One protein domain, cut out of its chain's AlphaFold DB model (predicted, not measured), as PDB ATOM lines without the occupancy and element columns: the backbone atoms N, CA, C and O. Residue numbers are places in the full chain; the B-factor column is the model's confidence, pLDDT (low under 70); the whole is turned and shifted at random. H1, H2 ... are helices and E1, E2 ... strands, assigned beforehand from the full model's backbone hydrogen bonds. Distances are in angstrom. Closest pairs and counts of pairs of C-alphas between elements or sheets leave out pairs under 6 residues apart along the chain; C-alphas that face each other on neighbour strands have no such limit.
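What this domain is: This is residues 41 to 121 of the 121 residues of an uncharacterized protein of Stanieria sp. NIES-3757 (UniProt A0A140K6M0). The model is a long, open string of parts, with a small two-strand hairpin, E1 and E2, at one end, joined by a long strand-free link to H3. H3 and H2 make a wide V that meets near residues 81 to 83, and H1 lies beyond, near the first residues of H2, at the other end. The printed part has 81 residues, with three named helices and then two named strands in the order H1, H2, H3, E1, E2; the sheet E1 - E2 is antiparallel, and the class is mostly helix. It is extended, with a radius of gyration of the C-alphas of 22.7 A and spans of 72 by 26 by 19 A.

How they stand to each other: E1, residues 111 to 114, and E2, residues 117 to 120, form an antiparallel hairpin at 151 degrees, with N 112 and O 119 at 2.9 A and N 119 and O 112 at 2.8 A, within hydrogen-bond range. H3, residues 84 to 98, is close to but not clearly touching H2, residues 64 to 80: their closest C-alphas, of Arg 87 and Cys 79, are 7.1 A apart. They run opposite ways at a steep tilt of 53 degrees. H1, residues 45 to 53, is close to but not clearly touching H2, the closest C-alphas being those of Tyr 48 and Phe 67, 7.4 A apart. They run opposite ways at a steep tilt of 67 degrees, only just short of about perpendicular. H1 and H3 are apart. In H1, H2 and H3 every O i to N i+4 pair is within hydrogen-bond range.

Where its parts are: H1 begins at C-alpha 45, (287.871, 372.279, 205.244), and is 12.4 A long. H2 is 24.2 A and H3 20.8 A long, from first to last C-alpha. E1 is 9.9 A and E2 10.1 A long, and E2 ends at C-alpha 120, (300.917, 336.736, 237.346).

The domain as a whole: The two C-alphas farthest apart, of Asp 57 and Gly 116, are 73.1 A apart. The printed part has no cut, and the link from H3 to E1, 12 residues, is long. Confidence is under 70 at 22 residues, among them 55 to 59 and 98 to 109.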
ATOM      1  N   ASN A  41     286.786 370.217 217.431       65.50
ATOM      2  CA  ASN A  41     285.716 370.756 216.618       65.50
ATOM      3  C   ASN A  41     286.386 371.576 215.524       65.50
ATOM      4  O   ASN A  41     286.357 372.804 215.518       65.50
ATOM      5  N   ASN A  42     287.121 370.865 214.674       76.50
ATOM      6  CA  ASN A  42     287.872 371.458 213.594       76.50
ATOM      7  C   ASN A  42     286.915 371.783 212.461       76.50
ATOM      8  O   ASN A  42     286.062 370.970 212.093       76.50
ATOM      9  N   PHE A  43     287.111 372.957 211.876       80.62
ATOM     10  CA  PHE A  43     286.416 373.342 210.664       80.62
ATOM     11  C   PHE A  43     286.639 372.280 209.565       80.62
ATOM     12  O   PHE A  43     287.786 371.883 209.325       80.62
ATOM     13  N   PRO A  44     285.592 371.783 208.880       81.38
ATOM     14  CA  PRO A  44     285.706 370.667 207.967       81.38
ATOM     15  C   PRO A  44     286.072 371.222 206.590       81.38
ATOM     16  O   PRO A  44     285.247 371.275 205.676       81.38
ATOM     17  N   PHE A  45     287.333 371.636 206.449       83.75
ATOM     18  CA  PHE A  45     287.871 372.279 205.244       83.75
ATOM     19  C   PHE A  45     287.585 371.490 203.966       83.75
ATOM     20  O   PHE A  45     287.162 372.066 202.969       83.75
ATOM     21  N   LEU A  46     287.733 370.164 204.005       83.19
ATOM     22  CA  LEU A  46     287.457 369.301 202.855       83.19
ATOM     23  C   LEU A  46     285.991 369.371 202.409       83.19
ATOM     24  O   LEU A  46     285.718 369.392 201.212       83.19
ATOM     25  N   LYS A  47     285.042 369.439 203.354       81.50
ATOM     26  CA  LYS A  47     283.611 369.553 203.033       81.50
ATOM     27  C   LYS A  47     283.279 370.936 202.472       81.50
ATOM     28  O   LYS A  47     282.536 371.020 201.502       81.50
ATOM     29  N   TYR A  48     283.883 371.984 203.031       83.75
ATOM     30  CA  TYR A  48     283.731 373.356 202.549       83.75
ATOM     31  C   TYR A  48     284.253 373.524 201.114       83.75
ATOM     32  O   TYR A  48     283.533 373.977 200.229       83.75
ATOM     33  N   ILE A  49     285.479 373.060 200.851       83.56
ATOM     34  CA  ILE A  49     286.091 373.066 199.517       83.56
ATOM     35  C   ILE A  49     285.242 372.239 198.547       83.56
ATOM     36  O   ILE A  49     284.914 372.701 197.456       83.56
ATOM     37  N   LYS A  50     284.800 371.044 198.953       83.88
ATOM     38  CA  LYS A  50     283.944 370.207 198.107       83.88
ATOM     39  C   LYS A  50     282.631 370.906 197.742       83.88
ATOM     40  O   LYS A  50     282.216 370.775 196.597       83.88
ATOM     41  N   GLN A  51     282.010 371.666 198.648       82.19
ATOM     42  CA  GLN A  51     280.806 372.457 198.348       82.19
ATOM     43  C   GLN A  51     281.072 373.594 197.348       82.19
ATOM     44  O   GLN A  51     280.211 373.887 196.521       82.19
ATOM     45  N   LEU A  52     282.253 374.217 197.395       81.50
ATOM     46  CA  LEU A  52     282.630 375.284 196.461       81.50
ATOM     47  C   LEU A  52     282.803 374.763 195.027       81.50
ATOM     48  O   LEU A  52     282.360 375.413 194.081       81.50
ATOM     49  N   PHE A  53     283.415 373.586 194.872       80.44
ATOM     50  CA  PHE A  53     283.741 373.016 193.559       80.44
ATOM     51  C   PHE A  53     282.699 372.024 193.030       80.44
ATOM     52  O   PHE A  53     282.644 371.773 191.828       80.44
ATOM     53  N   SER A  54     281.841 371.475 193.892       72.62
ATOM     54  CA  SER A  54     280.753 370.598 193.455       72.62
ATOM     55  C   SER A  54     279.543 371.424 193.020       72.62
ATOM     56  O   SER A  54     279.135 372.406 193.650       72.62
ATOM     57  N   ARG A  55     278.923 371.016 191.916       61.81
ATOM     58  CA  ARG A  55     277.612 371.511 191.485       61.81
ATOM     59  C   ARG A  55     276.547 370.796 192.322       61.81
ATOM     60  O   ARG A  55     275.927 369.855 191.859       61.81
ATOM     61  N   SER A  56     276.450 371.146 193.604       59.53
ATOM     62  CA  SER A  56     275.388 370.636 194.475       59.53
ATOM     63  C   SER A  56     274.125 371.470 194.279       59.53
ATOM     64  O   SER A  56     274.218 372.694 194.340       59.53
ATOM     65  N   ASP A  57     272.968 370.822 194.138       59.94
ATOM     66  CA  ASP A  57     271.638 371.447 193.997       59.94
ATOM     67  C   ASP A  57     271.164 372.238 195.238       59.94
ATOM     68  O   ASP A  57     270.092 372.835 195.241       59.94
ATOM     69  N   GLY A  58     271.962 372.260 196.310       65.00
ATOM     70  CA  GLY A  58     271.705 373.041 197.519       65.00
ATOM     71  C   GLY A  58     272.303 374.451 197.481       65.00
ATOM     72  O   GLY A  58     273.247 374.742 196.745       65.00
ATOM     73  N   THR A  59     271.793 375.327 198.352       68.50
ATOM     74  CA  THR A  59     272.303 376.691 198.561       68.50
ATOM     75  C   THR A  59     273.804 376.678 198.868       68.50
ATOM     76  O   THR A  59     274.239 376.186 199.914       68.50
ATOM     77  N   ARG A  60     274.622 377.221 197.956       72.75
ATOM     78  CA  ARG A  60     276.064 377.386 198.182       72.75
ATOM     79  C   ARG A  60     276.314 378.443 199.246       72.75
ATOM     80  O   ARG A  60     275.894 379.587 199.107       72.75
ATOM     81  N   VAL A  61     277.053 378.060 200.281       77.94
ATOM     82  CA  VAL A  61     277.471 378.963 201.347       77.94
ATOM     83  C   VAL A  61     278.936 379.326 201.124       77.94
ATOM     84  O   VAL A  61     279.828 378.532 201.400       77.94
ATOM     85  N   PHE A  62     279.178 380.535 200.617       80.44
ATOM     86  CA  PHE A  62     280.529 381.073 200.394       80.44
ATOM     87  C   PHE A  62     281.157 381.681 201.651       80.44
ATOM     88  O   PHE A  62     282.346 381.976 201.667       80.44
ATOM     89  N   ASN A  63     280.362 381.918 202.698       84.75
ATOM     90  CA  ASN A  63     280.871 382.444 203.955       84.75
ATOM     91  C   ASN A  63     281.305 381.276 204.863       84.75
ATOM     92  O   ASN A  63     280.445 380.494 205.281       84.75
ATOM     93  N   PRO A  64     282.597 381.163 205.221       81.25
ATOM     94  CA  PRO A  64     283.088 380.062 206.045       81.25
ATOM     95  C   PRO A  64     282.447 380.045 207.440       81.25
ATOM     96  O   PRO A  64     282.165 378.971 207.965       81.25
ATOM     97  N   PHE A  65     282.135 381.202 208.031       85.19
ATOM     98  CA  PHE A  65     281.482 381.265 209.343       85.19
ATOM     99  C   PHE A  65     280.049 380.732 209.295       85.19
ATOM    100  O   PHE A  65     279.647 379.949 210.156       85.19
ATOM    101  N   LEU A  66     279.295 381.111 208.259       84.88
ATOM    102  CA  LEU A  66     277.923 380.642 208.071       84.88
ATOM    103  C   LEU A  66     277.899 379.139 207.771       84.88
ATOM    104  O   LEU A  66     277.089 378.405 208.333       84.88
ATOM    105  N   PHE A  67     278.838 378.665 206.947       87.38
ATOM    106  CA  PHE A  67     278.995 377.241 206.670       87.38
ATOM    107  C   PHE A  67     279.288 376.464 207.953       87.38
ATOM    108  O   PHE A  67     278.677 375.427 208.197       87.38
ATOM    109  N   TRP A  68     280.182 376.978 208.801       85.88
ATOM    110  CA  TRP A  68     280.508 376.336 210.068       85.88
ATOM    111  C   TRP A  68     279.300 376.225 210.994       85.88
ATOM    112  O   TRP A  68     279.077 375.176 211.597       85.88
ATOM    113  N   TYR A  69     278.514 377.296 211.083       84.94
ATOM    114  CA  TYR A  69     277.307 377.336 211.897       84.94
ATOM    115  C   TYR A  69     276.275 376.302 211.429       84.94
ATOM    116  O   TYR A  69     275.834 375.467 212.220       84.94
ATOM    117  N   VAL A  70     275.963 376.293 210.129       84.75
ATOM    118  CA  VAL A  70     275.030 375.327 209.525       84.75
ATOM    119  C   VAL A  70     275.539 373.898 209.700       84.75
ATOM    120  O   VAL A  70     274.784 373.018 210.114       84.75
ATOM    121  N   TYR A  71     276.832 373.670 209.465       84.88
ATOM    122  CA  TYR A  71     277.455 372.362 209.632       84.88
ATOM    123  C   TYR A  71     277.320 371.835 211.063       84.88
ATOM    124  O   TYR A  71     276.986 370.667 211.263       84.88
ATOM    125  N   LYS A  72     277.552 372.687 212.070       83.94
ATOM    126  CA  LYS A  72     277.361 372.301 213.474       83.94
ATOM    127  C   LYS A  72     275.908 371.978 213.782       83.94
ATOM    128  O   LYS A  72     275.663 370.969 214.438       83.94
ATOM    129  N   SER A  73     274.976 372.803 213.312       82.44
ATOM    130  CA  SER A  73     273.542 372.578 213.512       82.44
ATOM    131  C   SER A  73     273.114 371.217 212.965       82.44
ATOM    132  O   SER A  73     272.508 370.431 213.683       82.44
ATOM    133  N   GLN A  74     273.521 370.891 211.735       82.69
ATOM    134  CA  GLN A  74     273.229 369.596 211.115       82.69
ATOM    135  C   GLN A  74     273.866 368.426 211.870       82.69
ATOM    136  O   GLN A  74     273.282 367.355 211.980       82.69
ATOM    137  N   LEU A  75     275.078 368.605 212.397       81.12
ATOM    138  CA  LEU A  75     275.752 367.567 213.174       81.12
ATOM    139  C   LEU A  75     275.000 367.285 214.482       81.12
ATOM    140  O   LEU A  75     274.778 366.124 214.818       81.12
ATOM    141  N   LEU A  76     274.560 368.337 215.175       79.69
ATOM    142  CA  LEU A  76     273.720 368.242 216.371       79.69
ATOM    143  C   LEU A  76     272.384 367.557 216.074       79.69
ATOM    144  O   LEU A  76     271.985 366.662 216.814       79.69
ATOM    145  N   GLU A  77     271.731 367.934 214.979       78.12
ATOM    146  CA  GLU A  77     270.457 367.358 214.551       78.12
ATOM    147  C   GLU A  77     270.589 365.868 214.206       78.12
ATOM    148  O   GLU A  77     269.816 365.046 214.695       78.12
ATOM    149  N   ASN A  78     271.642 365.486 213.479       76.00
ATOM    150  CA  ASN A  78     271.950 364.082 213.197       76.00
ATOM    151  C   ASN A  78     272.217 363.284 214.478       76.00
ATOM    152  O   ASN A  78     271.779 362.143 214.600       76.00
ATOM    153  N   CYS A  79     272.927 363.868 215.447       69.75
ATOM    154  CA  CYS A  79     273.145 363.226 216.741       69.75
ATOM    155  C   CYS A  79     271.851 363.082 217.549       69.75
ATOM    156  O   CYS A  79     271.713 362.120 218.306       69.75
ATOM    157  N   TRP A  80     270.926 364.027 217.400       73.31
ATOM    158  CA  TRP A  80     269.627 364.008 218.064       73.31
ATOM    159  C   TRP A  80     268.683 362.956 217.474       73.31
ATOM    160  O   TRP A  80     267.939 362.324 218.214       73.31
ATOM    161  N   GLN A  81     268.746 362.728 216.161       74.69
ATOM    162  CA  GLN A  81     267.920 361.742 215.451       74.69
ATOM    163  C   GLN A  81     268.392 360.282 215.613       74.69
ATOM    164  O   GLN A  81     267.735 359.366 215.120       74.69
ATOM    165  N   LEU A  82     269.522 360.027 216.284       68.06
ATOM    166  CA  LEU A  82     269.995 358.665 216.546       68.06
ATOM    167  C   LEU A  82     269.181 357.996 217.661       68.06
ATOM    168  O   LEU A  82     269.080 358.532 218.764       68.06
ATOM    169  N   ASP A  83     268.716 356.768 217.403       73.19
ATOM    170  CA  ASP A  83     268.202 355.855 218.435       73.19
ATOM    171  C   ASP A  83     269.165 355.774 219.626       73.19
ATOM    172  O   ASP A  83     270.385 355.696 219.444       73.19
ATOM    173  N   GLU A  84     268.625 355.697 220.844       71.69
ATOM    174  CA  GLU A  84     269.409 355.709 222.088       71.69
ATOM    175  C   GLU A  84     270.556 354.684 222.091       71.69
ATOM    176  O   GLU A  84     271.665 354.996 222.529       71.69
ATOM    177  N   ARG A  85     270.337 353.486 221.527       68.00
ATOM    178  CA  ARG A  85     271.389 352.461 221.378       68.00
ATOM    179  C   ARG A  85     272.514 352.891 220.442       68.00
ATOM    180  O   ARG A  85     273.681 352.794 220.809       68.00
ATOM    181  N   LYS A  86     272.177 353.402 219.257       72.81
ATOM    182  CA  LYS A  86     273.170 353.861 218.274       72.81
ATOM    183  C   LYS A  86     273.928 355.078 218.794       72.81
ATOM    184  O   LYS A  86     275.122 355.222 218.547       72.81
ATOM    185  N   ARG A  87     273.247 355.930 219.562       70.38
ATOM    186  CA  ARG A  87     273.853 357.067 220.253       70.38
ATOM    187  C   ARG A  87     274.884 356.608 221.284       70.38
ATOM    188  O   ARG A  87     275.993 357.135 221.292       70.38
ATOM    189  N   LEU A  88     274.561 355.604 222.100       74.06
ATOM    190  CA  LEU A  88     275.490 355.007 223.066       74.06
ATOM    191  C   LEU A  88     276.708 354.368 222.387       74.06
ATOM    192  O   LEU A  88     277.835 354.636 222.800       74.06
ATOM    193  N   GLU A  89     276.506 353.590 221.323       78.31
ATOM    194  CA  GLU A  89     277.600 352.989 220.544       78.31
ATOM    195  C   GLU A  89     278.506 354.054 219.915       78.31
ATOM    196  O   GLU A  89     279.734 353.957 219.981       78.31
ATOM    197  N   HIS A  90     277.919 355.115 219.362       74.62
ATOM    198  CA  HIS A  90     278.671 356.223 218.785       74.62
ATOM    199  C   HIS A  90     279.457 356.999 219.854       74.62
ATOM    200  O   HIS A  90     280.637 357.297 219.665       74.62
ATOM    201  N   CYS A  91     278.852 357.281 221.011       75.50
ATOM    202  CA  CYS A  91     279.539 357.894 222.153       75.50
ATOM    203  C   CYS A  91     280.683 357.012 222.675       75.50
ATOM    204  O   CYS A  91     281.761 357.519 222.998       75.50
ATOM    205  N   TRP A  92     280.475 355.696 222.716       74.12
ATOM    206  CA  TRP A  92     281.503 354.729 223.083       74.12
ATOM    207  C   TRP A  92     282.671 354.757 222.095       74.12
ATOM    208  O   TRP A  92     283.821 354.904 222.507       74.12
ATOM    209  N   TYR A  93     282.392 354.729 220.791       79.69
ATOM    210  CA  TYR A  93     283.414 354.813 219.746       79.69
ATOM    211  C   TYR A  93     284.193 356.135 219.779       79.69
ATOM    212  O   TYR A  93     285.418 356.153 219.645       79.69
ATOM    213  N   LEU A  94     283.510 357.256 220.015       76.94
ATOM    214  CA  LEU A  94     284.165 358.552 220.197       76.94
ATOM    215  C   LEU A  94     285.099 358.538 221.408       76.94
ATOM    216  O   LEU A  94     286.237 358.992 221.330       76.94
ATOM    217  N   THR A  95     284.666 357.942 222.513       74.50
ATOM    218  CA  THR A  95     285.501 357.813 223.714       74.50
ATOM    219  C   THR A  95     286.717 356.913 223.447       74.50
ATOM    220  O   THR A  95     287.831 357.247 223.859       74.50
ATOM    221  N   LEU A  96     286.524 355.834 222.674       74.12
ATOM    222  CA  LEU A  96     287.569 354.919 222.197       74.12
ATOM    223  C   LEU A  96     288.493 355.490 221.107       74.12
ATOM    224  O   LEU A  96     289.541 354.910 220.808       74.12
ATOM    225  N   THR A  97     288.162 356.615 220.497       72.00
ATOM    226  CA  THR A  97     289.069 357.308 219.570       72.00
ATOM    227  C   THR A  97     289.799 358.447 220.271       72.00
ATOM    228  O   THR A  97     290.963 358.711 219.972       72.00
ATOM    229  N   LEU A  98     289.153 359.073 221.254       67.69
ATOM    230  CA  LEU A  98     289.683 360.216 221.991       67.69
ATOM    231  C   LEU A  98     290.729 359.836 223.043       67.69
ATOM    232  O   LEU A  98     291.657 360.612 223.266       67.69
ATOM    233  N   ASN A  99     290.622 358.667 223.681       65.75
ATOM    234  CA  ASN A  99     291.468 358.324 224.827       65.75
ATOM    235  C   ASN A  99     292.180 356.964 224.721       65.75
ATOM    236  O   ASN A  99     292.052 356.142 225.632       65.75
ATOM    237  N   PRO A 100     293.010 356.718 223.683       63.28
ATOM    238  CA  PRO A 100     293.602 355.400 223.382       63.28
ATOM    239  C   PRO A 100     294.385 354.762 224.526       63.28
ATOM    240  O   PRO A 100     294.650 353.565 224.520       63.28
ATOM    241  N   LYS A 101     294.772 355.567 225.513       65.19
ATOM    242  CA  LYS A 101     295.555 355.164 226.676       65.19
ATOM    243  C   LYS A 101     294.710 354.577 227.812       65.19
ATOM    244  O   LYS A 101     295.268 353.815 228.588       65.19
ATOM    245  N   ILE A 102     293.409 354.881 227.904       62.69
ATOM    246  CA  ILE A 102     292.540 354.398 229.000       62.69
ATOM    247  C   ILE A 102     292.261 352.890 228.870       62.69
ATOM    248  O   ILE A 102     292.097 352.197 229.867       62.69
ATOM    249  N   TYR A 103     292.258 352.367 227.644       58.69
ATOM    250  CA  TYR A 103     291.943 350.966 227.325       58.69
ATOM    251  C   TYR A 103     293.116 350.210 226.701       58.69
ATOM    252  O   TYR A 103     292.973 349.044 226.337       58.69
ATOM    253  N   ARG A 104     294.304 350.824 226.620       57.00
ATOM    254  CA  ARG A 104     295.529 350.042 226.453       57.00
ATOM    255  C   ARG A 104     295.724 349.249 227.735       57.00
ATOM    256  O   ARG A 104     296.201 349.785 228.731       57.00
ATOM    257  N   THR A 105     295.361 347.971 227.702       57.50
ATOM    258  CA  THR A 105     295.846 347.001 228.679       57.50
ATOM    259  C   THR A 105     297.360 347.135 228.722       57.50
ATOM    260  O   THR A 105     298.043 346.894 227.725       57.50
ATOM    261  N   SER A 106     297.871 347.614 229.855       59.75
ATOM    262  CA  SER A 106     299.297 347.599 230.150       59.75
ATOM    263  C   SER A 106     299.814 346.193 229.853       59.75
ATOM    264  O   SER A 106     299.302 345.236 230.422       59.75
ATOM    265  N   SER A 107     300.815 346.058 228.979       60.81
ATOM    266  CA  SER A 107     301.449 344.758 228.708       60.81
ATOM    267  C   SER A 107     302.303 344.270 229.880       60.81
ATOM    268  O   SER A 107     302.955 343.234 229.776       60.81
ATOM    269  N   ARG A 108     302.390 345.055 230.960       68.06
ATOM    270  CA  ARG A 108     303.091 344.642 232.168       68.06
ATOM    271  C   ARG A 108     302.232 343.604 232.883       68.06
ATOM    272  O   ARG A 108     301.041 343.874 233.061       68.06
ATOM    273  N   PRO A 109     302.828 342.476 233.297       67.94
ATOM    274  CA  PRO A 109     302.109 341.461 234.041       67.94
ATOM    275  C   PRO A 109     301.507 342.097 235.289       67.94
ATOM    276  O   PRO A 109     302.167 342.867 235.996       67.94
ATOM    277  N   ILE A 110     300.227 341.827 235.524       72.62
ATOM    278  CA  ILE A 110     299.534 342.358 236.696       72.62
ATOM    279  C   ILE A 110     299.846 341.412 237.852       72.62
ATOM    280  O   ILE A 110     299.403 340.264 237.847       72.62
ATOM    281  N   GLU A 111     300.609 341.884 238.836       80.31
ATOM    282  CA  GLU A 111     300.857 341.129 240.064       80.31
ATOM    283  C   GLU A 111     299.627 341.182 240.973       80.31
ATOM    284  O   GLU A 111     299.239 342.242 241.471       80.31
ATOM    285  N   LEU A 112     299.016 340.025 241.215       74.38
ATOM    286  CA  LEU A 112     297.914 339.874 242.159       74.38
ATOM    287  C   LEU A 112     298.416 339.119 243.386       74.38
ATOM    288  O   LEU A 112     298.844 337.972 243.278       74.38
ATOM    289  N   LYS A 113     298.346 339.742 244.564       80.56
ATOM    290  CA  LYS A 113     298.706 339.097 245.834       80.56
ATOM    291  C   LYS A 113     297.449 338.704 246.597       80.56
ATOM    292  O   LYS A 113     296.645 339.565 246.951       80.56
ATOM    293  N   TYR A 114     297.297 337.416 246.886       76.69
ATOM    294  CA  TYR A 114     296.222 336.906 247.737       76.69
ATOM    295  C   TYR A 114     296.774 335.867 248.712       76.69
ATOM    296  O   TYR A 114     297.433 334.917 248.302       76.69
ATOM    297  N   ARG A 115     296.522 336.060 250.014       78.75
ATOM    298  CA  ARG A 115     296.988 335.168 251.098       78.75
ATOM    299  C   ARG A 115     298.484 334.809 251.023       78.75
ATOM    300  O   ARG A 115     298.864 333.668 251.248       78.75
ATOM    301  N   GLY A 116     299.330 335.784 250.695       81.12
ATOM    302  CA  GLY A 116     300.783 335.592 250.617       81.12
ATOM    303  C   GLY A 116     301.285 334.898 249.346       81.12
ATOM    304  O   GLY A 116     302.489 334.723 249.204       81.12
ATOM    305  N   ILE A 117     300.397 334.552 248.408       71.06
ATOM    306  CA  ILE A 117     300.752 333.976 247.107       71.06
ATOM    307  C   ILE A 117     300.628 335.063 246.037       71.06
ATOM    308  O   ILE A 117     299.637 335.803 246.007       71.06
ATOM    309  N   THR A 118     301.638 335.165 245.170       84.25
ATOM    310  CA  THR A 118     301.662 336.097 244.037       84.25
ATOM    311  C   THR A 118     301.286 335.357 242.757       84.25
ATOM    312  O   THR A 118     301.913 334.359 242.408       84.25
ATOM    313  N   TYR A 119     300.273 335.859 242.059       74.69
ATOM    314  CA  TYR A 119     299.835 335.378 240.754       74.69
ATOM    315  C   TYR A 119     300.209 336.405 239.685       74.69
ATOM    316  O   TYR A 119     300.080 337.610 239.909       74.69
ATOM    317  N   TYR A 120     300.629 335.918 238.519       73.25
ATOM    318  CA  TYR A 120     300.917 336.736 237.346       73.25
ATOM    319  C   TYR A 120     299.822 336.508 236.301       73.25
ATOM    320  O   TYR A 120     299.475 335.360 236.014       73.25
ATOM    321  N   ARG A 121     299.267 337.600 235.768       61.62
ATOM    322  CA  ARG A 121     298.324 337.599 234.644       61.62
ATOM    323  C   ARG A 121     298.913 338.331 233.453       61.62
ATOM    324  O   ARG A 121     299.482 339.424 233.685       61.62
TER     325      ARG A 121